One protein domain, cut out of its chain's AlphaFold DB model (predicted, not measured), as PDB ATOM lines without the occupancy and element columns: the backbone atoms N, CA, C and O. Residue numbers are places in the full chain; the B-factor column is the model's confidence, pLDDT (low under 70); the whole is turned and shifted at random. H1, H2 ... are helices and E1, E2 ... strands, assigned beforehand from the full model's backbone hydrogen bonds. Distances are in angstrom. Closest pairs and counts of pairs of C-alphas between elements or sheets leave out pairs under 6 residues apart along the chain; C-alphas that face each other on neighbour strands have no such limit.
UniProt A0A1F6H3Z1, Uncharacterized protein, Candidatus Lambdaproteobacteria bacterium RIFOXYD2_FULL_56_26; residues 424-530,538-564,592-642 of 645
ATOM      1  N   PHE A 424     -62.573 -32.407  11.873       81.44
ATOM      2  CA  PHE A 424     -61.108 -32.392  11.822       81.44
ATOM      3  C   PHE A 424     -60.490 -32.360  13.213       81.44
ATOM      4  O   PHE A 424     -59.493 -33.036  13.461       81.44
ATOM      5  N   SER A 425     -61.133 -31.660  14.147       78.56
ATOM      6  CA  SER A 425     -60.737 -31.673  15.556       78.56
ATOM      7  C   SER A 425     -60.846 -33.079  16.166       78.56
ATOM      8  O   SER A 425     -60.016 -33.470  16.985       78.56
ATOM      9  N   ARG A 426     -61.842 -33.876  15.750       78.75
ATOM     10  CA  ARG A 426     -61.960 -35.294  16.131       78.75
ATOM     11  C   ARG A 426     -60.883 -36.155  15.473       78.75
ATOM     12  O   ARG A 426     -60.285 -36.977  16.160       78.75
ATOM     13  N   LEU A 427     -60.596 -35.943  14.188       80.31
ATOM     14  CA  LEU A 427     -59.530 -36.664  13.481       80.31
ATOM     15  C   LEU A 427     -58.147 -36.398  14.092       80.31
ATOM     16  O   LEU A 427     -57.346 -37.319  14.210       80.31
ATOM     17  N   PHE A 428     -57.888 -35.164  14.533       81.94
ATOM     18  CA  PHE A 428     -56.656 -34.798  15.233       81.94
ATOM     19  C   PHE A 428     -56.463 -35.604  16.522       81.94
ATOM     20  O   PHE A 428     -55.374 -36.094  16.799       81.94
ATOM     21  N   ARG A 429     -57.536 -35.821  17.290       79.62
ATOM     22  CA  ARG A 429     -57.482 -36.653  18.505       79.62
ATOM     23  C   ARG A 429     -57.223 -38.134  18.207       79.62
ATOM     24  O   ARG A 429     -56.838 -38.865  19.114       79.62
ATOM     25  N   ALA A 430     -57.458 -38.579  16.972       75.25
ATOM     26  CA  ALA A 430     -57.276 -39.965  16.547       75.25
ATOM     27  C   ALA A 430     -55.858 -40.272  16.031       75.25
ATOM     28  O   ALA A 430     -55.503 -41.443  15.901       75.25
ATOM     29  N   ILE A 431     -55.038 -39.254  15.743       80.56
ATOM     30  CA  ILE A 431     -53.636 -39.437  15.347       80.56
ATOM     31  C   ILE A 431     -52.711 -39.341  16.564       80.56
ATOM     32  O   ILE A 431     -52.941 -38.555  17.481       80.56
ATOM     33  N   ARG A 432     -51.656 -40.158  16.587       75.69
ATOM     34  CA  ARG A 432     -50.695 -40.231  17.696       75.69
ATOM     35  C   ARG A 432     -49.317 -39.765  17.230       75.69
ATOM     36  O   ARG A 432     -48.847 -40.285  16.223       75.69
ATOM     37  N   PRO A 433     -48.657 -38.820  17.915       71.69
ATOM     38  CA  PRO A 433     -47.298 -38.423  17.556       71.69
ATOM     39  C   PRO A 433     -46.324 -39.593  17.755       71.69
ATOM     40  O   PRO A 433     -46.482 -40.387  18.684       71.69
ATOM     41  N   VAL A 434     -45.318 -39.693  16.888       67.12
ATOM     42  CA  VAL A 434     -44.268 -40.722  16.925       67.12
ATOM     43  C   VAL A 434     -42.916 -40.052  16.706       67.12
ATOM     44  O   VAL A 434     -42.791 -39.226  15.809       67.12
ATOM     45  N   SER A 435     -41.904 -40.418  17.498       60.47
ATOM     46  CA  SER A 435     -40.522 -39.996  17.234       60.47
ATOM     47  C   SER A 435     -39.880 -40.926  16.214       60.47
ATOM     48  O   SER A 435     -40.035 -42.149  16.279       60.47
ATOM     49  N   THR A 436     -39.170 -40.345  15.253       54.62
ATOM     50  CA  THR A 436     -38.561 -41.091  14.155       54.62
ATOM     51  C   THR A 436     -37.124 -40.657  13.939       54.62
ATOM     52  O   THR A 436     -36.829 -39.478  13.829       54.62
ATOM     53  N   THR A 437     -36.207 -41.613  13.794       47.12
ATOM     54  CA  THR A 437     -34.788 -41.328  13.509       47.12
ATOM     55  C   THR A 437     -34.533 -40.906  12.058       47.12
ATOM     56  O   THR A 437     -33.411 -40.548  11.707       47.12
ATOM     57  N   VAL A 438     -35.539 -41.035  11.184       48.81
ATOM     58  CA  VAL A 438     -35.409 -40.936   9.728       48.81
ATOM     59  C   VAL A 438     -36.739 -40.499   9.111       48.81
ATOM     60  O   VAL A 438     -37.579 -41.356   8.856       48.81
ATOM     61  N   VAL A 439     -36.905 -39.214   8.768       51.06
ATOM     62  CA  VAL A 439     -37.942 -38.788   7.806       51.06
ATOM     63  C   VAL A 439     -37.503 -37.547   7.023       51.06
ATOM     64  O   VAL A 439     -37.286 -36.476   7.574       51.06
ATOM     65  N   GLY A 440     -37.392 -37.691   5.702       44.94
ATOM     66  CA  GLY A 440     -37.109 -36.598   4.777       44.94
ATOM     67  C   GLY A 440     -37.238 -37.060   3.327       44.94
ATOM     68  O   GLY A 440     -37.002 -38.226   3.004       44.94
ATOM     69  N   PHE A 441     -37.626 -36.152   2.431       48.09
ATOM     70  CA  PHE A 441     -37.908 -36.440   1.020       48.09
ATOM     71  C   PHE A 441     -36.610 -36.540   0.192       48.09
ATOM     72  O   PHE A 441     -36.362 -35.730  -0.699       48.09
ATOM     73  N   ARG A 442     -35.705 -37.476   0.512       48.38
ATOM     74  CA  ARG A 442     -34.387 -37.570  -0.149       48.38
ATOM     75  C   ARG A 442     -33.952 -39.019  -0.364       48.38
ATOM     76  O   ARG A 442     -33.650 -39.746   0.573       48.38
ATOM     77  N   GLY A 443     -33.901 -39.428  -1.630       40.22
ATOM     78  CA  GLY A 443     -33.344 -40.716  -2.047       40.22
ATOM     79  C   GLY A 443     -31.805 -40.748  -2.008       40.22
ATOM     80  O   GLY A 443     -31.161 -39.700  -2.014       40.22
ATOM     81  N   PRO A 444     -31.188 -41.942  -2.040       35.94
ATOM     82  CA  PRO A 444     -29.734 -42.127  -1.932       35.94
ATOM     83  C   PRO A 444     -28.934 -41.681  -3.172       35.94
ATOM     84  O   PRO A 444     -27.709 -41.773  -3.172       35.94
ATOM     85  N   LYS A 445     -29.606 -41.240  -4.244       41.53
ATOM     86  CA  LYS A 445     -28.989 -40.888  -5.530       41.53
ATOM     87  C   LYS A 445     -28.798 -39.379  -5.660       41.53
ATOM     88  O   LYS A 445     -29.653 -38.595  -5.249       41.53
ATOM     89  N   GLU A 446     -27.705 -38.991  -6.301       44.34
ATOM     90  CA  GLU A 446     -27.467 -37.621  -6.756       44.34
ATOM     91  C   GLU A 446     -28.673 -37.136  -7.589       44.34
ATOM     92  O   GLU A 446     -29.187 -37.863  -8.443       44.34
ATOM     93  N   GLY A 447     -29.211 -35.955  -7.269       46.34
ATOM     94  CA  GLY A 447     -30.431 -35.428  -7.895       46.34
ATOM     95  C   GLY A 447     -31.767 -35.860  -7.264       46.34
ATOM     96  O   GLY A 447     -32.823 -35.487  -7.773       46.34
ATOM     97  N   ALA A 448     -31.779 -36.598  -6.147       48.75
ATOM     98  CA  ALA A 448     -33.029 -36.911  -5.445       48.75
ATOM     99  C   ALA A 448     -33.725 -35.666  -4.862       48.75
ATOM    100  O   ALA A 448     -34.952 -35.587  -4.910       48.75
ATOM    101  N   GLY A 449     -32.952 -34.669  -4.410       54.28
ATOM    102  CA  GLY A 449     -33.481 -33.351  -4.037       54.28
ATOM    103  C   GLY A 449     -34.248 -32.695  -5.188       54.28
ATOM    104  O   GLY A 449     -35.342 -32.193  -4.974       54.28
ATOM    105  N   LYS A 450     -33.764 -32.838  -6.430       60.59
ATOM    106  CA  LYS A 450     -34.411 -32.296  -7.640       60.59
ATOM    107  C   LYS A 450     -35.794 -32.896  -7.883       60.59
ATOM    108  O   LYS A 450     -36.749 -32.180  -8.173       60.59
ATOM    109  N   ARG A 451     -35.926 -34.221  -7.737       57.47
ATOM    110  CA  ARG A 451     -37.224 -34.909  -7.867       57.47
ATOM    111  C   ARG A 451     -38.193 -34.482  -6.768       57.47
ATOM    112  O   ARG A 451     -39.379 -34.333  -7.034       57.47
ATOM    113  N   ALA A 452     -37.687 -34.260  -5.561       57.66
ATOM    114  CA  ALA A 452     -38.485 -33.827  -4.427       57.66
ATOM    115  C   ALA A 452     -38.991 -32.382  -4.586       57.66
ATOM    116  O   ALA A 452     -40.175 -32.124  -4.389       57.66
ATOM    117  N   THR A 453     -38.143 -31.474  -5.081       61.22
ATOM    118  CA  THR A 453     -38.535 -30.111  -5.476       61.22
ATOM    119  C   THR A 453     -39.637 -30.138  -6.539       61.22
ATOM    120  O   THR A 453     -40.619 -29.411  -6.420       61.22
ATOM    121  N   GLN A 454     -39.543 -31.019  -7.545       61.78
ATOM    122  CA  GLN A 454     -40.598 -31.182  -8.557       61.78
ATOM    123  C   GLN A 454     -41.913 -31.713  -7.966       61.78
ATOM    124  O   GLN A 454     -42.988 -31.296  -8.398       61.78
ATOM    125  N   VAL A 455     -41.861 -32.620  -6.984       63.25
ATOM    126  CA  VAL A 455     -43.064 -33.100  -6.283       63.25
ATOM    127  C   VAL A 455     -43.688 -31.980  -5.452       63.25
ATOM    128  O   VAL A 455     -44.891 -31.764  -5.563       63.25
ATOM    129  N   ASN A 456     -42.889 -31.202  -4.717       65.62
ATOM    130  CA  ASN A 456     -43.371 -30.025  -3.993       65.62
ATOM    131  C   ASN A 456     -44.008 -29.002  -4.939       65.62
ATOM    132  O   ASN A 456     -45.120 -28.547  -4.695       65.62
ATOM    133  N   GLN A 457     -43.380 -28.705  -6.077       65.06
ATOM    134  CA  GLN A 457     -43.975 -27.824  -7.085       65.06
ATOM    135  C   GLN A 457     -45.314 -28.360  -7.614       65.06
ATOM    136  O   GLN A 457     -46.242 -27.582  -7.812       65.06
ATOM    137  N   ARG A 458     -45.473 -29.681  -7.784       66.56
ATOM    138  CA  ARG A 458     -46.768 -30.285  -8.162       66.56
ATOM    139  C   ARG A 458     -47.816 -30.186  -7.052       66.56
ATOM    140  O   ARG A 458     -48.989 -29.972  -7.350       66.56
ATOM    141  N   VAL A 459     -47.418 -30.349  -5.790       69.88
ATOM    142  CA  VAL A 459     -48.326 -30.263  -4.637       69.88
ATOM    143  C   VAL A 459     -48.777 -28.819  -4.421       69.88
ATOM    144  O   VAL A 459     -49.978 -28.561  -4.393       69.88
ATOM    145  N   PHE A 460     -47.850 -27.869  -4.346       75.56
ATOM    146  CA  PHE A 460     -48.132 -26.477  -3.979       75.56
ATOM    147  C   PHE A 460     -48.456 -25.569  -5.176       75.56
ATOM    148  O   PHE A 460     -49.017 -24.491  -5.002       75.56
ATOM    149  N   GLY A 461     -48.186 -26.019  -6.403       72.50
ATOM    150  CA  GLY A 461     -48.546 -25.345  -7.653       72.50
ATOM    151  C   GLY A 461     -47.627 -24.177  -8.013       72.50
ATOM    152  O   GLY A 461     -47.051 -24.166  -9.099       72.50
ATOM    153  N   ASN A 462     -47.477 -23.199  -7.118       77.75
ATOM    154  CA  ASN A 462     -46.644 -22.014  -7.331       77.75
ATOM    155  C   ASN A 462     -45.778 -21.682  -6.098       77.75
ATOM    156  O   ASN A 462     -46.020 -22.175  -4.996       77.75
ATOM    157  N   GLN A 463     -44.757 -20.839  -6.292       77.25
ATOM    158  CA  GLN A 463     -43.793 -20.481  -5.245       77.25
ATOM    159  C   GLN A 463     -44.422 -19.674  -4.100       77.25
ATOM    160  O   GLN A 463     -44.008 -19.835  -2.958       77.25
ATOM    161  N   LYS A 464     -45.426 -18.832  -4.379       79.31
ATOM    162  CA  LYS A 464     -46.098 -18.028  -3.349       79.31
ATOM    163  C   LYS A 464     -46.849 -18.930  -2.371       79.31
ATOM    164  O   LYS A 464     -46.609 -18.852  -1.179       79.31
ATOM    165  N   SER A 465     -47.674 -19.845  -2.878       78.69
ATOM    166  CA  SER A 465     -48.414 -20.819  -2.070       78.69
ATOM    167  C   SER A 465     -47.490 -21.744  -1.279       78.69
ATOM    168  O   SER A 465     -47.822 -22.132  -0.166       78.69
ATOM    169  N   LEU A 466     -46.327 -22.085  -1.837       82.56
ATOM    170  CA  LEU A 466     -45.305 -22.863  -1.144       82.56
ATOM    171  C   LEU A 466     -44.715 -22.110   0.059       82.56
ATOM    172  O   LEU A 466     -44.530 -22.717   1.108       82.56
ATOM    173  N   LEU A 467     -44.422 -20.815  -0.096       83.75
ATOM    174  CA  LEU A 467     -43.898 -19.967   0.978       83.75
ATOM    175  C   LEU A 467     -44.976 -19.665   2.026       83.75
ATOM    176  O   LEU A 467     -44.748 -19.931   3.194       83.75
ATOM    177  N   SER A 468     -46.188 -19.281   1.619       84.50
ATOM    178  CA  SER A 468     -47.324 -19.113   2.539       84.50
ATOM    179  C   SER A 468     -47.584 -20.367   3.383       84.50
ATOM    180  O   SER A 468     -47.840 -20.290   4.583       84.50
ATOM    181  N   PHE A 469     -47.493 -21.551   2.764       89.69
ATOM    182  CA  PHE A 469     -47.651 -22.814   3.482       89.69
ATOM    183  C   PHE A 469     -46.480 -23.110   4.427       89.69
ATOM    184  O   PHE A 469     -46.672 -23.749   5.460       89.69
ATOM    185  N   LYS A 470     -45.264 -22.665   4.080       90.25
ATOM    186  CA  LYS A 470     -44.085 -22.750   4.950       90.25
ATOM    187  C   LYS A 470     -44.328 -21.955   6.227       90.25
ATOM    188  O   LYS A 470     -44.199 -22.530   7.299       90.25
ATOM    189  N   ASP A 471     -44.757 -20.704   6.099       91.06
ATOM    190  CA  ASP A 471     -44.934 -19.785   7.226       91.06
ATOM    191  C   ASP A 471     -45.989 -20.319   8.214       91.06
ATOM    192  O   ASP A 471     -45.757 -20.398   9.422       91.06
ATOM    193  N   GLY A 472     -47.127 -20.816   7.712       92.00
ATOM    194  CA  GLY A 472     -48.125 -21.467   8.567       92.00
ATOM    195  C   GLY A 472     -47.628 -22.778   9.191       92.00
ATOM    196  O   GLY A 472     -47.970 -23.092  10.335       92.00
ATOM    197  N   LEU A 473     -46.799 -23.549   8.476       92.44
ATOM    198  CA  LEU A 473     -46.179 -24.763   9.007       92.44
ATOM    199  C   LEU A 473     -45.149 -24.457  10.104       92.44
ATOM    200  O   LEU A 473     -45.056 -25.226  11.056       92.44
ATOM    201  N   GLU A 474     -44.413 -23.350  10.018       91.88
ATOM    202  CA  GLU A 474     -43.490 -22.898  11.069       91.88
ATOM    203  C   GLU A 474     -44.249 -22.594  12.361       91.88
ATOM    204  O   GLU A 474     -43.927 -23.162  13.407       91.88
ATOM    205  N   VAL A 475     -45.347 -21.833  12.268       93.50
ATOM    206  CA  VAL A 475     -46.248 -21.569  13.405       93.50
ATOM    207  C   VAL A 475     -46.757 -22.875  14.023       93.50
ATOM    208  O   VAL A 475     -46.778 -23.031  15.248       93.50
ATOM    209  N   LEU A 476     -47.150 -23.836  13.181       93.50
ATOM    210  CA  LEU A 476     -47.613 -25.149  13.620       93.50
ATOM    211  C   LEU A 476     -46.528 -25.904  14.403       93.50
ATOM    212  O   LEU A 476     -46.782 -26.416  15.495       93.50
ATOM    213  N   MET A 477     -45.319 -25.969  13.845       90.44
ATOM    214  CA  MET A 477     -44.178 -26.695  14.405       90.44
ATOM    215  C   MET A 477     -43.720 -26.085  15.730       90.44
ATOM    216  O   MET A 477     -43.493 -26.817  16.694       90.44
ATOM    217  N   ASP A 478     -43.637 -24.759  15.807       90.38
ATOM    218  CA  ASP A 478     -43.235 -24.048  17.019       90.38
ATOM    219  C   ASP A 478     -44.263 -24.207  18.139       90.38
ATOM    220  O   ASP A 478     -43.891 -24.451  19.291       90.38
ATOM    221  N   TYR A 479     -45.558 -24.169  17.809       91.56
ATOM    222  CA  TYR A 479     -46.613 -24.454  18.778       91.56
ATOM    223  C   TYR A 479     -46.506 -25.876  19.339       91.56
ATOM    224  O   TYR A 479     -46.509 -26.063  20.560       91.56
ATOM    225  N   TYR A 480     -46.392 -26.885  18.471       86.25
ATOM    226  CA  TYR A 480     -46.284 -28.276  18.912       86.25
ATOM    227  C   TYR A 480     -45.012 -28.518  19.731       86.25
ATOM    228  O   TYR A 480     -45.078 -29.195  20.761       86.25
ATOM    229  N   ARG A 481     -43.891 -27.890  19.356       84.00
ATOM    230  CA  ARG A 481     -42.645 -27.916  20.134       84.00
ATOM    231  C   ARG A 481     -42.856 -27.335  21.534       84.00
ATOM    232  O   ARG A 481     -42.506 -27.974  22.522       84.00
ATOM    233  N   ALA A 482     -43.478 -26.159  21.634       84.94
ATOM    234  CA  ALA A 482     -43.756 -25.497  22.910       84.94
ATOM    235  C   ALA A 482     -44.717 -26.299  23.808       84.94
ATOM    236  O   ALA A 482     -44.650 -26.207  25.032       84.94
ATOM    237  N   LYS A 483     -45.601 -27.106  23.212       79.75
ATOM    238  CA  LYS A 483     -46.515 -28.015  23.922       79.75
ATOM    239  C   LYS A 483     -45.892 -29.360  24.302       79.75
ATOM    240  O   LYS A 483     -46.595 -30.203  24.850       79.75
ATOM    241  N   GLY A 484     -44.600 -29.559  24.046       71.00
ATOM    242  CA  GLY A 484     -43.891 -30.791  24.390       71.00
ATOM    243  C   GLY A 484     -44.216 -31.969  23.471       71.00
ATOM    244  O   GLY A 484     -43.939 -33.109  23.836       71.00
ATOM    245  N   HIS A 485     -44.797 -31.727  22.289       74.88
ATOM    246  CA  HIS A 485     -44.894 -32.768  21.268       74.88
ATOM    247  C   HIS A 485     -43.505 -33.052  20.687       74.88
ATOM    248  O   HIS A 485     -42.664 -32.157  20.581       74.88
ATOM    249  N   HIS A 486     -43.279 -34.300  20.279       67.94
ATOM    250  CA  HIS A 486     -42.036 -34.711  19.631       67.94
ATOM    251  C   HIS A 486     -41.915 -34.072  18.247       67.94
ATOM    252  O   HIS A 486     -42.498 -34.555  17.280       67.94
ATOM    253  N   VAL A 487     -41.168 -32.973  18.187       77.25
ATOM    254  CA  VAL A 487     -40.723 -32.309  16.962       77.25
ATOM    255  C   VAL A 487     -39.262 -32.698  16.763       77.25
ATOM    256  O   VAL A 487     -38.387 -32.190  17.466       77.25
ATOM    257  N   ASP A 488     -39.006 -33.628  15.847       72.06
ATOM    258  CA  ASP A 488     -37.659 -34.128  15.581       72.06
ATOM    259  C   ASP A 488     -36.848 -33.029  14.866       72.06
ATOM    260  O   ASP A 488     -37.287 -32.468  13.856       72.06
ATOM    261  N   GLN A 489     -35.663 -32.707  15.392       74.19
ATOM    262  CA  GLN A 489     -34.726 -31.761  14.782       74.19
ATOM    263  C   GLN A 489     -33.444 -32.476  14.367       74.19
ATOM    264  O   GLN A 489     -32.806 -33.144  15.182       74.19
ATOM    265  N   PHE A 490     -33.029 -32.288  13.116       69.25
ATOM    266  CA  PHE A 490     -31.785 -32.852  12.598       69.25
ATOM    267  C   PHE A 490     -30.857 -31.759  12.094       69.25
ATOM    268  O   PHE A 490     -31.252 -30.885  11.329       69.25
ATOM    269  N   LEU A 491     -29.588 -31.852  12.485       68.75
ATOM    270  CA  LEU A 491     -28.535 -31.016  11.929       68.75
ATOM    271  C   LEU A 491     -28.009 -31.650  10.641       68.75
ATOM    272  O   LEU A 491     -27.515 -32.779  10.635       68.75
ATOM    273  N   PHE A 492     -28.084 -30.901   9.550       67.25
ATOM    274  CA  PHE A 492     -27.576 -31.285   8.241       67.25
ATOM    275  C   PHE A 492     -26.582 -30.233   7.760       67.25
ATOM    276  O   PHE A 492     -26.915 -29.064   7.737       67.25
ATOM    277  N   GLN A 493     -25.373 -30.606   7.335       72.31
ATOM    278  CA  GLN A 493     -24.440 -29.660   6.709       72.31
ATOM    279  C   GLN A 493     -24.449 -29.855   5.185       72.31
ATOM    280  O   GLN A 493     -23.902 -30.851   4.694       72.31
ATOM    281  N   PRO A 494     -25.086 -28.956   4.407       70.88
ATOM    282  CA  PRO A 494     -25.044 -29.035   2.956       70.88
ATOM    283  C   PRO A 494     -23.613 -28.796   2.457       70.88
ATOM    284  O   PRO A 494     -22.907 -27.942   2.979       70.88
ATOM    285  N   LYS A 495     -23.197 -29.504   1.396       67.06
ATOM    286  CA  LYS A 495     -21.822 -29.421   0.852       67.06
ATOM    287  C   LYS A 495     -21.369 -27.995   0.515       67.06
ATOM    288  O   LYS A 495     -20.179 -27.714   0.584       67.06
ATOM    289  N   ASN A 496     -22.310 -27.132   0.142       70.31
ATOM    290  CA  ASN A 496     -22.032 -25.779  -0.327       70.31
ATOM    291  C   ASN A 496     -22.312 -24.701   0.732       70.31
ATOM    292  O   ASN A 496     -22.307 -23.528   0.386       70.31
ATOM    293  N   PHE A 497     -22.598 -25.073   1.985       67.75
ATOM    294  CA  PHE A 497     -22.928 -24.125   3.052       67.75
ATOM    295  C   PHE A 497     -21.940 -24.261   4.223       67.75
ATOM    296  O   PHE A 497     -21.598 -25.382   4.610       67.75
ATOM    297  N   PRO A 498     -21.472 -23.140   4.801       66.38
ATOM    298  CA  PRO A 498     -20.425 -23.154   5.823       66.38
ATOM    299  C   PRO A 498     -20.912 -23.692   7.177       66.38
ATOM    300  O   PRO A 498     -20.135 -24.312   7.901       66.38
ATOM    301  N   LYS A 499     -22.197 -23.504   7.506       71.56
ATOM    302  CA  LYS A 499     -22.806 -23.924   8.776       71.56
ATOM    303  C   LYS A 499     -23.769 -25.102   8.585       71.56
ATOM    304  O   LYS A 499     -24.390 -25.220   7.525       71.56
ATOM    305  N   PRO A 500     -23.914 -25.976   9.598       70.94
ATOM    306  CA  PRO A 500     -25.008 -26.932   9.629       70.94
ATOM    307  C   PRO A 500     -26.341 -26.187   9.724       70.94
ATOM    308  O   PRO A 500     -26.473 -25.195  10.435       70.94
ATOM    309  N   VAL A 501     -27.327 -26.694   9.003       71.56
ATOM    310  CA  VAL A 501     -28.697 -26.207   8.976       71.56
ATOM    311  C   VAL A 501     -29.603 -27.167   9.747       71.56
ATOM    312  O   VAL A 501     -29.304 -28.358   9.854       71.56
ATOM    313  N   VAL A 502     -30.699 -26.653  10.305       75.69
ATOM    314  CA  VAL A 502     -31.637 -27.430  11.128       75.69
ATOM    315  C   VAL A 502     -32.848 -27.814  10.287       75.69
ATOM    316  O   VAL A 502     -33.584 -26.952   9.820       75.69
ATOM    317  N   GLU A 503     -33.077 -29.109  10.109       76.25
ATOM    318  CA  GLU A 503     -34.311 -29.644   9.537       76.25
ATOM    319  C   GLU A 503     -35.280 -29.989  10.673       76.25
ATOM    320  O   GLU A 503     -34.860 -30.500  11.713       76.25
ATOM    321  N   THR A 504     -36.565 -29.674  10.497       80.69
ATOM    322  CA  THR A 504     -37.601 -29.877  11.522       80.69
ATOM    323  C   THR A 504     -38.705 -30.766  10.970       80.69
ATOM    324  O   THR A 504     -39.221 -30.506   9.879       80.69
ATOM    325  N   HIS A 505     -39.093 -31.794  11.725       79.56
ATOM    326  CA  HIS A 505     -40.089 -32.769  11.291       79.56
ATOM    327  C   HIS A 505     -41.077 -33.134  12.394       79.56
ATOM    328  O   HIS A 505     -40.759 -33.146  13.582       79.56
ATOM    329  N   LEU A 506     -42.281 -33.473  11.956       80.12
ATOM    330  CA  LEU A 506     -43.350 -34.034  12.757       80.12
ATOM    331  C   LEU A 506     -43.843 -35.313  12.084       80.12
ATOM    332  O   LEU A 506     -44.190 -35.312  10.898       80.12
ATOM    333  N   THR A 507     -43.931 -36.382  12.871       78.25
ATOM    334  CA  THR A 507     -44.455 -37.666  12.410       78.25
ATOM    335  C   THR A 507     -45.637 -38.091  13.269       78.25
ATOM    336  O   THR A 507     -45.574 -38.079  14.500       78.25
ATOM    337  N   TYR A 508     -46.731 -38.478  12.619       79.12
ATOM    338  CA  TYR A 508     -47.960 -38.910  13.280       79.12
ATOM    339  C   TYR A 508     -48.429 -40.258  12.740       79.12
ATOM    340  O   TYR A 508     -48.576 -40.439  11.537       79.12
ATOM    341  N   LEU A 509     -48.731 -41.191  13.633       75.56
ATOM    342  CA  LEU A 509     -49.383 -42.454  13.324       75.56
ATOM    343  C   LEU A 509     -50.900 -42.273  13.299       75.56
ATOM    344  O   LEU A 509     -51.494 -41.774  14.254       75.56
ATOM    345  N   SER A 510     -51.537 -42.722  12.224       74.00
ATOM    346  CA  SER A 510     -52.990 -42.773  12.085       74.00
ATOM    347  C   SER A 510     -53.450 -44.228  12.122       74.00
ATOM    348  O   SER A 510     -53.021 -45.033  11.298       74.00
ATOM    349  N   SER A 511     -54.317 -44.568  13.081       60.84
ATOM    350  CA  SER A 511     -54.919 -45.901  13.204       60.84
ATOM    351  C   SER A 511     -56.332 -45.895  12.621       60.84
ATOM    352  O   SER A 511     -57.261 -45.468  13.300       60.84
ATOM    353  N   ASN A 512     -56.497 -46.351  11.381       54.56
ATOM    354  CA  ASN A 512     -57.808 -46.638  10.790       54.56
ATOM    355  C   ASN A 512     -57.727 -47.993  10.054       54.56
ATOM    356  O   ASN A 512     -57.757 -48.016   8.832       54.56
ATOM    357  N   ASP A 513     -57.575 -49.070  10.835       48.03
ATOM    358  CA  ASP A 513     -57.645 -50.509  10.498       48.03
ATOM    359  C   ASP A 513     -56.729 -51.118   9.399       48.03
ATOM    360  O   ASP A 513     -56.252 -50.461   8.478       48.03
ATOM    361  N   GLU A 514     -56.459 -52.420   9.591       50.81
ATOM    362  CA  GLU A 514     -55.559 -53.387   8.914       50.81
ATOM    363  C   GLU A 514     -54.070 -53.010   8.712       50.81
ATOM    364  O   GLU A 514     -53.228 -53.829   9.076       50.81
ATOM    365  N   ASP A 515     -53.712 -51.794   8.275       58.47
ATOM    366  CA  ASP A 515     -52.311 -51.364   8.066       58.47
ATOM    367  C   ASP A 515     -52.048 -49.949   8.642       58.47
ATOM    368  O   ASP A 515     -52.656 -48.971   8.193       58.47
ATOM    369  N   PRO A 516     -51.126 -49.765   9.610       65.50
ATOM    370  CA  PRO A 516     -50.869 -48.444  10.180       65.50
ATOM    371  C   PRO A 516     -50.230 -47.491   9.153       65.50
ATOM    372  O   PRO A 516     -49.288 -47.858   8.443       65.50
ATOM    373  N   LEU A 517     -50.705 -46.240   9.099       72.56
ATOM    374  CA  LEU A 517     -50.174 -45.191   8.218       72.56
ATOM    375  C   LEU A 517     -49.458 -44.100   9.023       72.56
ATOM    376  O   LEU A 517     -49.991 -43.608  10.018       72.56
ATOM    377  N   LEU A 518     -48.291 -43.664   8.551       71.62
ATOM    378  CA  LEU A 518     -47.557 -42.515   9.085       71.62
ATOM    379  C   LEU A 518     -47.797 -41.282   8.212       71.62
ATOM    380  O   LEU A 518     -47.536 -41.320   7.013       71.62
ATOM    381  N   LEU A 519     -48.261 -40.185   8.808       80.00
ATOM    382  CA  LEU A 519     -48.156 -38.842   8.248       80.00
ATOM    383  C   LEU A 519     -46.775 -38.285   8.586       80.00
ATOM    384  O   LEU A 519     -46.416 -38.179   9.756       80.00
ATOM    385  N   CYS A 520     -46.054 -37.872   7.555       77.44
ATOM    386  CA  CYS A 520     -44.727 -37.288   7.629       77.44
ATOM    387  C   CYS A 520     -44.791 -35.856   7.104       77.44
ATOM    388  O   CYS A 520     -45.095 -35.660   5.924       77.44
ATOM    389  N   CYS A 521     -44.501 -34.860   7.938       83.88
ATOM    390  CA  CYS A 521     -44.443 -33.464   7.513       83.88
ATOM    391  C   CYS A 521     -43.279 -32.714   8.158       83.88
ATOM    392  O   CYS A 521     -42.745 -33.114   9.189       83.88
ATOM    393  N   GLY A 522     -42.845 -31.629   7.528       83.94
ATOM    394  CA  GLY A 522     -41.702 -30.881   8.029       83.94
ATOM    395  C   GLY A 522     -41.223 -29.793   7.093       83.94
ATOM    396  O   GLY A 522     -41.755 -29.600   6.000       83.94
ATOM    397  N   ILE A 523     -40.173 -29.118   7.539       84.56
ATOM    398  CA  ILE A 523     -39.435 -28.120   6.775       84.56
ATOM    399  C   ILE A 523     -38.008 -28.640   6.669       84.56
ATOM    400  O   ILE A 523     -37.337 -28.895   7.670       84.56
ATOM    401  N   THR A 524     -37.575 -28.878   5.436       77.06
ATOM    402  CA  THR A 524     -36.282 -29.498   5.129       77.06
ATOM    403  C   THR A 524     -35.601 -28.714   4.024       77.06
ATOM    404  O   THR A 524     -36.244 -27.998   3.250       77.06
ATOM    405  N   PHE A 525     -34.284 -28.855   3.942       74.56
ATOM    406  CA  PHE A 525     -33.520 -28.301   2.843       74.56
ATOM    407  C   PHE A 525     -33.898 -29.052   1.548       74.56
ATOM    408  O   PHE A 525     -34.095 -30.270   1.543       74.56
ATOM    409  N   PHE A 526     -33.936 -28.377   0.399       70.88
ATOM    410  CA  PHE A 526     -34.129 -28.954  -0.938       70.88
ATOM    411  C   PHE A 526     -33.089 -28.394  -1.901       70.88
ATOM    412  O   PHE A 526     -33.004 -27.190  -2.097       70.88
ATOM    413  N   GLU A 527     -32.303 -29.265  -2.528       65.12
ATOM    414  CA  GLU A 527     -31.298 -28.854  -3.513       65.12
ATOM    415  C   GLU A 527     -31.981 -28.370  -4.812       65.12
ATOM    416  O   GLU A 527     -32.796 -29.097  -5.390       65.12
ATOM    417  N   GLN A 528     -31.670 -27.148  -5.266       62.28
ATOM    418  CA  GLN A 528     -32.197 -26.571  -6.514       62.28
ATOM    419  C   GLN A 528     -31.181 -26.662  -7.668       62.28
ATOM    420  O   GLN A 528     -29.977 -26.740  -7.445       62.28
ATOM    421  N   ASP A 529     -31.665 -26.615  -8.917       51.59
ATOM    422  CA  ASP A 529     -30.857 -26.710 -10.152       51.59
ATOM    423  C   ASP A 529     -30.005 -25.464 -10.467       51.59
ATOM    424  O   ASP A 529     -29.286 -25.441 -11.466       51.59
ATOM    425  N   ARG A 530     -30.087 -24.408  -9.654       57.31
ATOM    426  CA  ARG A 530     -29.369 -23.159  -9.917       57.31
ATOM    427  C   ARG A 530     -27.989 -23.206  -9.258       57.31
ATOM    428  O   ARG A 530     -27.922 -23.480  -8.061       57.31
ATOM    429  N   ALA A 538     -20.560 -13.833   0.876       62.16
ATOM    430  CA  ALA A 538     -20.785 -13.276   2.207       62.16
ATOM    431  C   ALA A 538     -21.661 -14.223   3.047       62.16
ATOM    432  O   ALA A 538     -22.663 -14.742   2.554       62.16
ATOM    433  N   GLU A 539     -21.295 -14.424   4.313       62.97
ATOM    434  CA  GLU A 539     -21.960 -15.348   5.246       62.97
ATOM    435  C   GLU A 539     -23.473 -15.066   5.368       62.97
ATOM    436  O   GLU A 539     -24.276 -15.983   5.208       62.97
ATOM    437  N   ASP A 540     -23.863 -13.792   5.474       62.91
ATOM    438  CA  ASP A 540     -25.268 -13.350   5.556       62.91
ATOM    439  C   ASP A 540     -26.072 -13.644   4.272       62.91
ATOM    440  O   ASP A 540     -27.266 -13.962   4.305       62.91
ATOM    441  N   GLN A 541     -25.420 -13.570   3.105       66.50
ATOM    442  CA  GLN A 541     -26.061 -13.899   1.827       66.50
ATOM    443  C   GLN A 541     -26.247 -15.407   1.675       66.50
ATOM    444  O   GLN A 541     -27.239 -15.833   1.087       66.50
ATOM    445  N   MET A 542     -25.336 -16.211   2.229       65.06
ATOM    446  CA  MET A 542     -25.483 -17.666   2.275       65.06
ATOM    447  C   MET A 542     -26.574 -18.094   3.250       65.06
ATOM    448  O   MET A 542     -27.298 -19.031   2.943       65.06
ATOM    449  N   GLU A 543     -26.757 -17.406   4.377       65.75
ATOM    450  CA  GLU A 543     -27.875 -17.677   5.294       65.75
ATOM    451  C   GLU A 543     -29.228 -17.358   4.635       65.75
ATOM    452  O   GLU A 543     -30.100 -18.224   4.564       65.75
ATOM    453  N   THR A 544     -29.350 -16.189   3.997       68.94
ATOM    454  CA  THR A 544     -30.556 -15.808   3.233       68.94
ATOM    455  C   THR A 544     -30.835 -16.783   2.079       68.94
ATOM    456  O   THR A 544     -31.981 -17.128   1.775       68.94
ATOM    457  N   LEU A 545     -29.781 -17.261   1.409       69.25
ATOM    458  CA  LEU A 545     -29.904 -18.250   0.344       69.25
ATOM    459  C   LEU A 545     -30.268 -19.630   0.905       69.25
ATOM    460  O   LEU A 545     -30.988 -20.355   0.237       69.25
ATOM    461  N   ALA A 546     -29.857 -19.992   2.123       67.69
ATOM    462  CA  ALA A 546     -30.277 -21.240   2.762       67.69
ATOM    463  C   ALA A 546     -31.794 -21.255   2.995       67.69
ATOM    464  O   ALA A 546     -32.453 -22.242   2.665       67.69
ATOM    465  N   GLU A 547     -32.361 -20.151   3.488       69.88
ATOM    466  CA  GLU A 547     -33.793 -20.020   3.797       69.88
ATOM    467  C   GLU A 547     -34.704 -20.249   2.583       69.88
ATOM    468  O   GLU A 547     -35.779 -20.843   2.717       69.88
ATOM    469  N   GLN A 548     -34.261 -19.853   1.385       72.88
ATOM    470  CA  GLN A 548     -34.989 -20.075   0.125       72.88
ATOM    471  C   GLN A 548     -35.022 -21.549  -0.308       72.88
ATOM    472  O   GLN A 548     -35.844 -21.945  -1.139       72.88
ATOM    473  N   TYR A 549     -34.113 -22.361   0.227       74.12
ATOM    474  CA  TYR A 549     -33.997 -23.789  -0.061       74.12
ATOM    475  C   TYR A 549     -34.663 -24.620   1.042       74.12
ATOM    476  O   TYR A 549     -34.835 -25.823   0.866       74.12
ATOM    477  N   PHE A 550     -35.085 -23.995   2.145       77.81
ATOM    478  CA  PHE A 550     -35.935 -24.604   3.160       77.81
ATOM    479  C   PHE A 550     -37.394 -24.520   2.747       77.81
ATOM    480  O   PHE A 550     -37.998 -23.450   2.790       77.81
ATOM    481  N   LEU A 551     -37.954 -25.657   2.342       79.81
ATOM    482  CA  LEU A 551     -39.322 -25.735   1.841       79.81
ATOM    483  C   LEU A 551     -40.137 -26.726   2.682       79.81
ATOM    484  O   LEU A 551     -39.578 -27.685   3.230       79.81
ATOM    485  N   PRO A 552     -41.458 -26.520   2.780       84.69
ATOM    486  CA  PRO A 552     -42.332 -27.434   3.488       84.69
ATOM    487  C   PRO A 552     -42.546 -28.718   2.680       84.69
ATOM    488  O   PRO A 552     -42.472 -28.735   1.448       84.69
ATOM    489  N   TYR A 553     -42.849 -29.808   3.378       79.12
ATOM    490  CA  TYR A 553     -43.299 -31.062   2.784       79.12
ATOM    491  C   TYR A 553     -44.352 -31.736   3.665       79.12
ATOM    492  O   TYR A 553     -44.345 -31.581   4.887       79.12
ATOM    493  N   TYR A 554     -45.231 -32.528   3.046       79.62
ATOM    494  CA  TYR A 554     -46.123 -33.451   3.751       79.62
ATOM    495  C   TYR A 554     -46.505 -34.641   2.853       79.62
ATOM    496  O   TYR A 554     -46.754 -34.467   1.659       79.62
ATOM    497  N   PHE A 555     -46.526 -35.858   3.401       72.75
ATOM    498  CA  PHE A 555     -46.928 -37.086   2.698       72.75
ATOM    499  C   PHE A 555     -47.267 -38.213   3.683       72.75
ATOM    500  O   PHE A 555     -46.993 -38.100   4.875       72.75
ATOM    501  N   THR A 556     -47.849 -39.309   3.188       71.38
ATOM    502  CA  THR A 556     -48.145 -40.508   3.986       71.38
ATOM    503  C   THR A 556     -47.288 -41.710   3.586       71.38
ATOM    504  O   THR A 556     -46.904 -41.873   2.426       71.38
ATOM    505  N   MET A 557     -46.981 -42.569   4.557       65.88
ATOM    506  CA  MET A 557     -46.206 -43.803   4.395       65.88
ATOM    507  C   MET A 557     -46.973 -44.975   5.011       65.88
ATOM    508  O   MET A 557     -47.514 -44.841   6.107       65.88
ATOM    509  N   ALA A 558     -47.005 -46.119   4.328       60.53
ATOM    510  CA  ALA A 558     -47.552 -47.346   4.904       60.53
ATOM    511  C   ALA A 558     -46.513 -48.040   5.791       60.53
ATOM    512  O   ALA A 558     -45.328 -48.083   5.447       60.53
ATOM    513  N   THR A 559     -46.960 -48.597   6.914       56.53
ATOM    514  CA  THR A 559     -46.163 -49.497   7.757       56.53
ATOM    515  C   THR A 559     -46.643 -50.925   7.496       56.53
ATOM    516  O   THR A 559     -47.841 -51.177   7.551       56.53
ATOM    517  N   GLY A 560     -45.755 -51.852   7.126       45.25
ATOM    518  CA  GLY A 560     -46.170 -53.214   6.774       45.25
ATOM    519  C   GLY A 560     -45.076 -54.268   6.937       45.25
ATOM    520  O   GLY A 560     -43.885 -53.966   6.871       45.25
ATOM    521  N   HIS A 561     -45.506 -55.523   7.128       38.97
ATOM    522  CA  HIS A 561     -44.687 -56.738   7.084       38.97
ATOM    523  C   HIS A 561     -44.556 -57.245   5.636       38.97
ATOM    524  O   HIS A 561     -45.301 -58.126   5.218       38.97
ATOM    525  N   PHE A 562     -43.602 -56.722   4.861       34.34
ATOM    526  CA  PHE A 562     -43.270 -57.272   3.538       34.34
ATOM    527  C   PHE A 562     -41.747 -57.274   3.293       34.34
ATOM    528  O   PHE A 562     -41.051 -56.320   3.620       34.34
ATOM    529  N   HIS A 563     -41.237 -58.378   2.736       28.56
ATOM    530  CA  HIS A 563     -39.846 -58.577   2.284       28.56
ATOM    531  C   HIS A 563     -39.595 -57.912   0.904       28.56
ATOM    532  O   HIS A 563     -40.557 -57.578   0.211       28.56
ATOM    533  N   PRO A 564     -38.332 -57.704   0.475       35.44
ATOM    534  CA  PRO A 564     -37.743 -56.375   0.450       35.44
ATOM    535  C   PRO A 564     -37.703 -55.753  -0.950       35.44
ATOM    536  O   PRO A 564     -37.517 -56.451  -1.945       35.44
ATOM    537  N   MET A 592     -35.897 -51.956  12.017       30.42
ATOM    538  CA  MET A 592     -35.916 -51.810  10.556       30.42
ATOM    539  C   MET A 592     -37.189 -52.334   9.867       30.42
ATOM    540  O   MET A 592     -37.204 -53.456   9.359       30.42
ATOM    541  N   LEU A 593     -38.234 -51.509   9.798       33.22
ATOM    542  CA  LEU A 593     -39.327 -51.721   8.851       33.22
ATOM    543  C   LEU A 593     -38.980 -50.987   7.551       33.22
ATOM    544  O   LEU A 593     -38.638 -49.805   7.568       33.22
ATOM    545  N   GLU A 594     -39.015 -51.694   6.419       32.78
ATOM    546  CA  GLU A 594     -38.947 -51.049   5.109       32.78
ATOM    547  C   GLU A 594     -40.225 -50.243   4.891       32.78
ATOM    548  O   GLU A 594     -41.334 -50.771   4.949       32.78
ATOM    549  N   PHE A 595     -40.069 -48.952   4.622       36.97
ATOM    550  CA  PHE A 595     -41.195 -48.087   4.333       36.97
ATOM    551  C   PHE A 595     -41.384 -47.939   2.825       36.97
ATOM    552  O   PHE A 595     -40.475 -47.514   2.106       36.97
ATOM    553  N   LYS A 596     -42.594 -48.222   2.341       35.31
ATOM    554  CA  LYS A 596     -42.981 -47.929   0.961       35.31
ATOM    555  C   LYS A 596     -43.602 -46.536   0.916       35.31
ATOM    556  O   LYS A 596     -44.677 -46.311   1.470       35.31
ATOM    557  N   GLY A 597     -42.926 -45.599   0.252       43.25
ATOM    558  CA  GLY A 597     -43.538 -44.316  -0.088       43.25
ATOM    559  C   GLY A 597     -44.783 -44.569  -0.934       43.25
ATOM    560  O   GLY A 597     -44.697 -45.243  -1.965       43.25
ATOM    561  N   LEU A 598     -45.939 -44.081  -0.485       45.06
ATOM    562  CA  LEU A 598     -47.138 -44.090  -1.313       45.06
ATOM    563  C   LEU A 598     -46.885 -43.167  -2.508       45.06
ATOM    564  O   LEU A 598     -46.355 -42.066  -2.348       45.06
ATOM    565  N   ASP A 599     -47.223 -43.627  -3.713       44.28
ATOM    566  CA  ASP A 599     -47.087 -42.796  -4.904       44.28
ATOM    567  C   ASP A 599     -47.973 -41.554  -4.743       44.28
ATOM    568  O   ASP A 599     -49.202 -41.642  -4.707       44.28
ATOM    569  N   MET A 600     -47.340 -40.387  -4.634       46.28
ATOM    570  CA  MET A 600     -48.016 -39.090  -4.545       46.28
ATOM    571  C   MET A 600     -48.732 -38.721  -5.859       46.28
ATOM    572  O   MET A 600     -49.464 -37.735  -5.901       46.28
ATOM    573  N   GLY A 601     -48.542 -39.503  -6.931       40.31
ATOM    574  CA  GLY A 601     -49.349 -39.473  -8.151       40.31
ATOM    575  C   GLY A 601     -50.750 -40.080  -7.994       40.31
ATOM    576  O   GLY A 601     -51.611 -39.829  -8.837       40.31
ATOM    577  N   HIS A 602     -51.013 -40.827  -6.915       53.38
ATOM    578  CA  HIS A 602     -52.350 -41.307  -6.574       53.38
ATOM    579  C   HIS A 602     -53.123 -40.221  -5.809       53.38
ATOM    580  O   HIS A 602     -52.754 -39.828  -4.701       53.38
ATOM    581  N   SER A 603     -54.234 -39.753  -6.388       60.72
ATOM    582  CA  SER A 603     -55.092 -38.700  -5.816       60.72
ATOM    583  C   SER A 603     -55.604 -39.024  -4.409       60.72
ATOM    584  O   SER A 603     -55.840 -38.122  -3.607       60.72
ATOM    585  N   GLU A 604     -55.741 -40.309  -4.091       66.75
ATOM    586  CA  GLU A 604     -56.198 -40.786  -2.793       66.75
ATOM    587  C   GLU A 604     -55.156 -40.600  -1.683       66.75
ATOM    588  O   GLU A 604     -55.498 -40.058  -0.633       66.75
ATOM    589  N   SER A 605     -53.885 -40.937  -1.925       65.44
ATOM    590  CA  SER A 605     -52.796 -40.761  -0.952       65.44
ATOM    591  C   SER A 605     -52.599 -39.288  -0.590       65.44
ATOM    592  O   SER A 605     -52.504 -38.937   0.586       65.44
ATOM    593  N   LEU A 606     -52.624 -38.406  -1.598       72.69
ATOM    594  CA  LEU A 606     -52.536 -36.959  -1.393       72.69
ATOM    595  C   LEU A 606     -53.747 -36.420  -0.620       72.69
ATOM    596  O   LEU A 606     -53.592 -35.562   0.251       72.69
ATOM    597  N   ARG A 607     -54.954 -36.930  -0.901       79.69
ATOM    598  CA  ARG A 607     -56.174 -36.579  -0.160       79.69
ATOM    599  C   ARG A 607     -56.078 -37.004   1.306       79.69
ATOM    600  O   ARG A 607     -56.418 -36.210   2.176       79.69
ATOM    601  N   VAL A 608     -55.589 -38.212   1.595       78.75
ATOM    602  CA  VAL A 608     -55.386 -38.697   2.973       78.75
ATOM    603  C   VAL A 608     -54.354 -37.836   3.706       78.75
ATOM    604  O   VAL A 608     -54.656 -37.335   4.790       78.75
ATOM    605  N   ALA A 609     -53.197 -37.578   3.090       80.44
ATOM    606  CA  ALA A 609     -52.157 -36.723   3.662       80.44
ATOM    607  C   ALA A 609     -52.672 -35.301   3.940       80.44
ATOM    608  O   ALA A 609     -52.444 -34.757   5.016       80.44
ATOM    609  N   SER A 610     -53.433 -34.719   3.005       87.50
ATOM    610  CA  SER A 610     -53.993 -33.365   3.152       87.50
ATOM    611  C   SER A 610     -55.068 -33.311   4.244       87.50
ATOM    612  O   SER A 610     -55.134 -32.342   4.995       87.50
ATOM    613  N   LYS A 611     -55.875 -34.373   4.388       87.19
ATOM    614  CA  LYS A 611     -56.894 -34.501   5.441       87.19
ATOM    615  C   LYS A 611     -56.259 -34.560   6.832       87.19
ATOM    616  O   LYS A 611     -56.731 -33.889   7.746       87.19
ATOM    617  N   GLN A 612     -55.197 -35.347   6.992       87.38
ATOM    618  CA  GLN A 612     -54.476 -35.456   8.263       87.38
ATOM    619  C   GLN A 612     -53.679 -34.178   8.571       87.38
ATOM    620  O   GLN A 612     -53.677 -33.725   9.712       87.38
ATOM    621  N   MET A 613     -53.084 -33.541   7.557       91.31
ATOM    622  CA  MET A 613     -52.413 -32.248   7.710       91.31
ATOM    623  C   MET A 613     -53.383 -31.154   8.177       91.31
ATOM    624  O   MET A 613     -53.077 -30.398   9.096       91.31
ATOM    625  N   LEU A 614     -54.590 -31.109   7.604       91.38
ATOM    626  CA  LEU A 614     -55.628 -30.171   8.026       91.38
ATOM    627  C   LEU A 614     -56.066 -30.426   9.475       91.38
ATOM    628  O   LEU A 614     -56.297 -29.476  10.221       91.38
ATOM    629  N   ALA A 615     -56.126 -31.691   9.900       89.25
ATOM    630  CA  ALA A 615     -56.389 -32.029  11.295       89.25
ATOM    631  C   ALA A 615     -55.295 -31.504  12.241       89.25
ATOM    632  O   ALA A 615     -55.627 -30.969  13.295       89.25
ATOM    633  N   LEU A 616     -54.013 -31.566  11.857       91.00
ATOM    634  CA  LEU A 616     -52.933 -30.983  12.664       91.00
ATOM    635  C   LEU A 616     -53.111 -29.476  12.872       91.00
ATOM    636  O   LEU A 616     -52.973 -29.010  14.002       91.00
ATOM    637  N   PHE A 617     -53.458 -28.724  11.823       93.00
ATOM    638  CA  PHE A 617     -53.726 -27.287  11.943       93.00
ATOM    639  C   PHE A 617     -54.896 -26.992  12.889       93.00
ATOM    640  O   PHE A 617     -54.817 -26.059  13.685       93.00
ATOM    641  N   HIS A 618     -55.947 -27.819  12.880       91.19
ATOM    642  CA  HIS A 618     -57.091 -27.660  13.788       91.19
ATOM    643  C   HIS A 618     -56.726 -27.838  15.275       91.19
ATOM    644  O   HIS A 618     -57.492 -27.413  16.142       91.19
ATOM    645  N   GLY A 619     -55.563 -28.426  15.582       87.56
ATOM    646  CA  GLY A 619     -55.022 -28.528  16.940       87.56
ATOM    647  C   GLY A 619     -54.416 -27.230  17.495       87.56
ATOM    648  O   GLY A 619     -54.157 -27.152  18.700       87.56
ATOM    649  N   LEU A 620     -54.209 -26.199  16.663       91.75
ATOM    650  CA  LEU A 620     -53.746 -24.883  17.118       91.75
ATOM    651  C   LEU A 620     -54.806 -24.190  17.985       91.75
ATOM    652  O   LEU A 620     -55.992 -24.353  17.724       91.75
ATOM    653  N   PRO A 621     -54.441 -23.382  18.992       91.00
ATOM    654  CA  PRO A 621     -55.381 -22.550  19.742       91.00
ATOM    655  C   PRO A 621     -55.928 -21.427  18.851       91.00
ATOM    656  O   PRO A 621     -55.311 -21.072  17.850       91.00
ATOM    657  N   ASP A 622     -57.088 -20.862  19.192       87.69
ATOM    658  CA  ASP A 622     -57.807 -19.924  18.309       87.69
ATOM    659  C   ASP A 622     -56.993 -18.679  17.933       87.69
ATOM    660  O   ASP A 622     -57.106 -18.185  16.814       87.69
ATOM    661  N   ASN A 623     -56.131 -18.200  18.831       90.44
ATOM    662  CA  ASN A 623     -55.246 -17.068  18.563       90.44
ATOM    663  C   ASN A 623     -54.192 -17.377  17.487       90.44
ATOM    664  O   ASN A 623     -53.888 -16.497  16.693       90.44
ATOM    665  N   LEU A 624     -53.656 -18.604  17.446       92.00
ATOM    666  CA  LEU A 624     -52.706 -19.029  16.410       92.00
ATOM    667  C   LEU A 624     -53.423 -19.481  15.138       92.00
ATOM    668  O   LEU A 624     -52.966 -19.200  14.040       92.00
ATOM    669  N   TRP A 625     -54.575 -20.139  15.280       90.25
ATOM    670  CA  TRP A 625     -55.424 -20.543  14.161       90.25
ATOM    671  C   TRP A 625     -55.800 -19.352  13.275       90.25
ATOM    672  O   TRP A 625     -55.794 -19.475  12.057       90.25
ATOM    673  N   ARG A 626     -56.108 -18.197  13.876       88.06
ATOM    674  CA  ARG A 626     -56.519 -16.976  13.167       88.06
ATOM    675  C   ARG A 626     -55.365 -16.179  12.550       88.06
ATOM    676  O   ARG A 626     -55.633 -15.146  11.941       88.06
ATOM    677  N   LEU A 627     -54.113 -16.614  12.708       90.38
ATOM    678  CA  LEU A 627     -52.981 -15.936  12.079       90.38
ATOM    679  C   LEU A 627     -53.092 -16.017  10.546       90.38
ATOM    680  O   LEU A 627     -53.472 -17.078  10.036       90.38
ATOM    681  N   PRO A 628     -52.772 -14.938   9.804       87.75
ATOM    682  CA  PRO A 628     -52.861 -14.917   8.344       87.75
ATOM    683  C   PRO A 628     -52.137 -16.091   7.672       87.75
ATOM    684  O   PRO A 628     -52.704 -16.757   6.812       87.75
ATOM    685  N   GLU A 629     -50.930 -16.412   8.131       89.50
ATOM    686  CA  GLU A 629     -50.068 -17.470   7.591       89.50
ATOM    687  C   GLU A 629     -50.695 -18.865   7.786       89.50
ATOM    688  O   GLU A 629     -50.622 -19.753   6.927       89.50
ATOM    689  N   VAL A 630     -51.391 -19.052   8.913       91.12
ATOM    690  CA  VAL A 630     -52.137 -20.279   9.219       91.12
ATOM    691  C   VAL A 630     -53.410 -20.362   8.380       91.12
ATOM    692  O   VAL A 630     -53.694 -21.417   7.812       91.12
ATOM    693  N   GLN A 631     -54.149 -19.262   8.240       91.19
ATOM    694  CA  GLN A 631     -55.359 -19.205   7.417       91.19
ATOM    695  C   GLN A 631     -55.058 -19.462   5.937       91.19
ATOM    696  O   GLN A 631     -55.783 -20.215   5.288       91.19
ATOM    697  N   GLU A 632     -53.954 -18.939   5.403       88.50
ATOM    698  CA  GLU A 632     -53.505 -19.247   4.041       88.50
ATOM    699  C   GLU A 632     -53.182 -20.742   3.862       88.50
ATOM    700  O   GLU A 632     -53.580 -21.355   2.865       88.50
ATOM    701  N   SER A 633     -52.539 -21.362   4.856       90.69
ATOM    702  CA  SER A 633     -52.231 -22.800   4.852       90.69
ATOM    703  C   SER A 633     -53.487 -23.676   4.938       90.69
ATOM    704  O   SER A 633     -53.603 -24.688   4.240       90.69
ATOM    705  N   VAL A 634     -54.457 -23.278   5.765       89.56
ATOM    706  CA  VAL A 634     -55.753 -23.954   5.919       89.56
ATOM    707  C   VAL A 634     -56.577 -23.841   4.638       89.56
ATOM    708  O   VAL A 634     -57.061 -24.859   4.138       89.56
ATOM    709  N   ASN A 635     -56.667 -22.643   4.057       86.38
ATOM    710  CA  ASN A 635     -57.344 -22.398   2.784       86.38
ATOM    711  C   ASN A 635     -56.747 -23.251   1.655       86.38
ATOM    712  O   ASN A 635     -57.481 -23.875   0.881       86.38
ATOM    713  N   PHE A 636     -55.416 -23.367   1.605       87.88
ATOM    714  CA  PHE A 636     -54.736 -24.258   0.667       87.88
ATOM    715  C   PHE A 636     -55.176 -25.725   0.834       87.88
ATOM    716  O   PHE A 636     -55.538 -26.379  -0.149       87.88
ATOM    717  N   LEU A 637     -55.187 -26.254   2.064       87.31
ATOM    718  CA  LEU A 637     -55.564 -27.648   2.337       87.31
ATOM    719  C   LEU A 637     -57.049 -27.924   2.055       87.31
ATOM    720  O   LEU A 637     -57.373 -28.963   1.476       87.31
ATOM    721  N   MET A 638     -57.939 -26.994   2.405       82.88
ATOM    722  CA  MET A 638     -59.374 -27.067   2.099       82.88
ATOM    723  C   MET A 638     -59.615 -27.112   0.586       82.88
ATOM    724  O   MET A 638     -60.322 -28.001   0.098       82.88
ATOM    725  N   GLY A 639     -58.924 -26.253  -0.172       79.31
ATOM    726  CA  GLY A 639     -58.944 -26.265  -1.636       79.31
ATOM    727  C   GLY A 639     -58.454 -27.592  -2.230       79.31
ATOM    728  O   GLY A 639     -59.070 -28.127  -3.155       79.31
ATOM    729  N   LYS A 640     -57.394 -28.195  -1.667       76.50
ATOM    730  CA  LYS A 640     -56.909 -29.526  -2.088       76.50
ATOM    731  C   LYS A 640     -57.899 -30.650  -1.800       76.50
ATOM    732  O   LYS A 640     -57.999 -31.588  -2.592       76.50
ATOM    733  N   LEU A 641     -58.636 -30.561  -0.697       74.69
ATOM    734  CA  LEU A 641     -59.658 -31.534  -0.317       74.69
ATOM    735  C   LEU A 641     -60.998 -31.315  -1.035       74.69
ATOM    736  O   LEU A 641     -61.876 -32.170  -0.916       74.69
ATOM    737  N   LYS A 642     -61.142 -30.221  -1.800       71.88
ATOM    738  CA  LYS A 642     -62.409 -29.771  -2.403       71.88
ATOM    739  C   LYS A 642     -63.530 -29.633  -1.365       71.88
ATOM    740  O   LYS A 642     -64.687 -29.931  -1.656       71.88
TER     741      LYS A 642
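What this domain is: This is residues 424 to 530, 538 to 564 and 592 to 642 of the 645 residues of an uncharacterized protein of Candidatus Lambdaproteobacteria bacterium RIFOXYD2_FULL_56_26 (UniProt A0A1F6H3Z1). A twisted wall of five antiparallel strands has two helices, H3 and H5, crossing the same face, and H7 packs on both of them as a further layer. H1 and H2 graze the sheet; H4, before E5, grazes it with residues 543 to 547 and lies far from the middle. The printed part has 185 residues, with seven named helices and five named strands in the order H1 E1 H2 H3 E2 E3 E4 H4 E5 H5 H6 H7. The sheet is branched at E3; the class is mixed, helices and strands. The whole is compact, with a radius of gyration of the C-alphas of 16.3 A and spans of 51 by 47 by 32 A.

Where its parts are: H1, residues 424 to 430, begins at C-alpha 424 (-61.108, -32.392, 11.822), and E1 is residues 431 to 433. H2 is residues 448 to 460, 18.4 A; H3, residues 463 to 482, is the longest helix, 28.6 A. E2 is residues 488 to 492, and E3, residues 501 to 510, spans 29.6 A from C-alpha 501 (-28.697, -26.207, 8.976). E4, residues 517 to 525, bends by 54 degrees at residue 522. H4 is residues 539 to 547, and E5, residues 550 to 558, spans 25.6 A. H5 is residues 603 to 618, 22.6 A; H6 is residues 622 to 625; H7, residues 628 to 641, ends at C-alpha 641 (-59.658, -31.534, -0.317).

How they stand to each other: E1 and E2 lie on one side of E3, E4 on the other side. N 432 and O 509 of E1 and E3 are 2.8 A apart, within hydrogen-bond range. E2, E3 and E4 form a meander, each strand the antiparallel neighbour of the one before; N 490 and O 503 are 2.9 A apart, N 506 and O 521 2.8 A. E5 is antiparallel to E4, with N 520 and O 555 at 2.8 A. H3 runs across the strands at a height over the sheet of 8.3 A, H5 at 8.4 A. H7 touches H3, closest C-alphas Gly 472 and Val 630, 4.2 A, at a steep tilt of 69 degrees, only just short of perpendicular. H7 touches H5 at a shallow tilt of 31 degrees, opposite ways, closest C-alphas Ser 610 and Leu 637, 6.0 A. H1 touches H5, about perpendicular at 86 degrees, closest C-alphas Phe 424 and Ala 615, 4.8 A. H2 and H3 touch only at the corner, closest C-alphas Phe 460 and Leu 466, 5.4 A. H6 is close to but not clearly touching H3, closest C-alphas Val 475 and Leu 624, 7.6 A. Every O i to N i+4 pair is within range in H1, H2, H3, H4, H5 and H7; H6 is too short for one.

The domain as a whole: The C-alphas farthest apart, Glu 514 and Ala 538, are 53.5 A apart. Residues 531 to 537 and 565 to 591 are not printed, with gaps of 17.8 A and 11.2 A between C-alphas. The link from E1 to H2 is long. Mean pLDDT of the printed part is 71.0; 75 residues are under 70, among them 434 to 459 and 592 to 605.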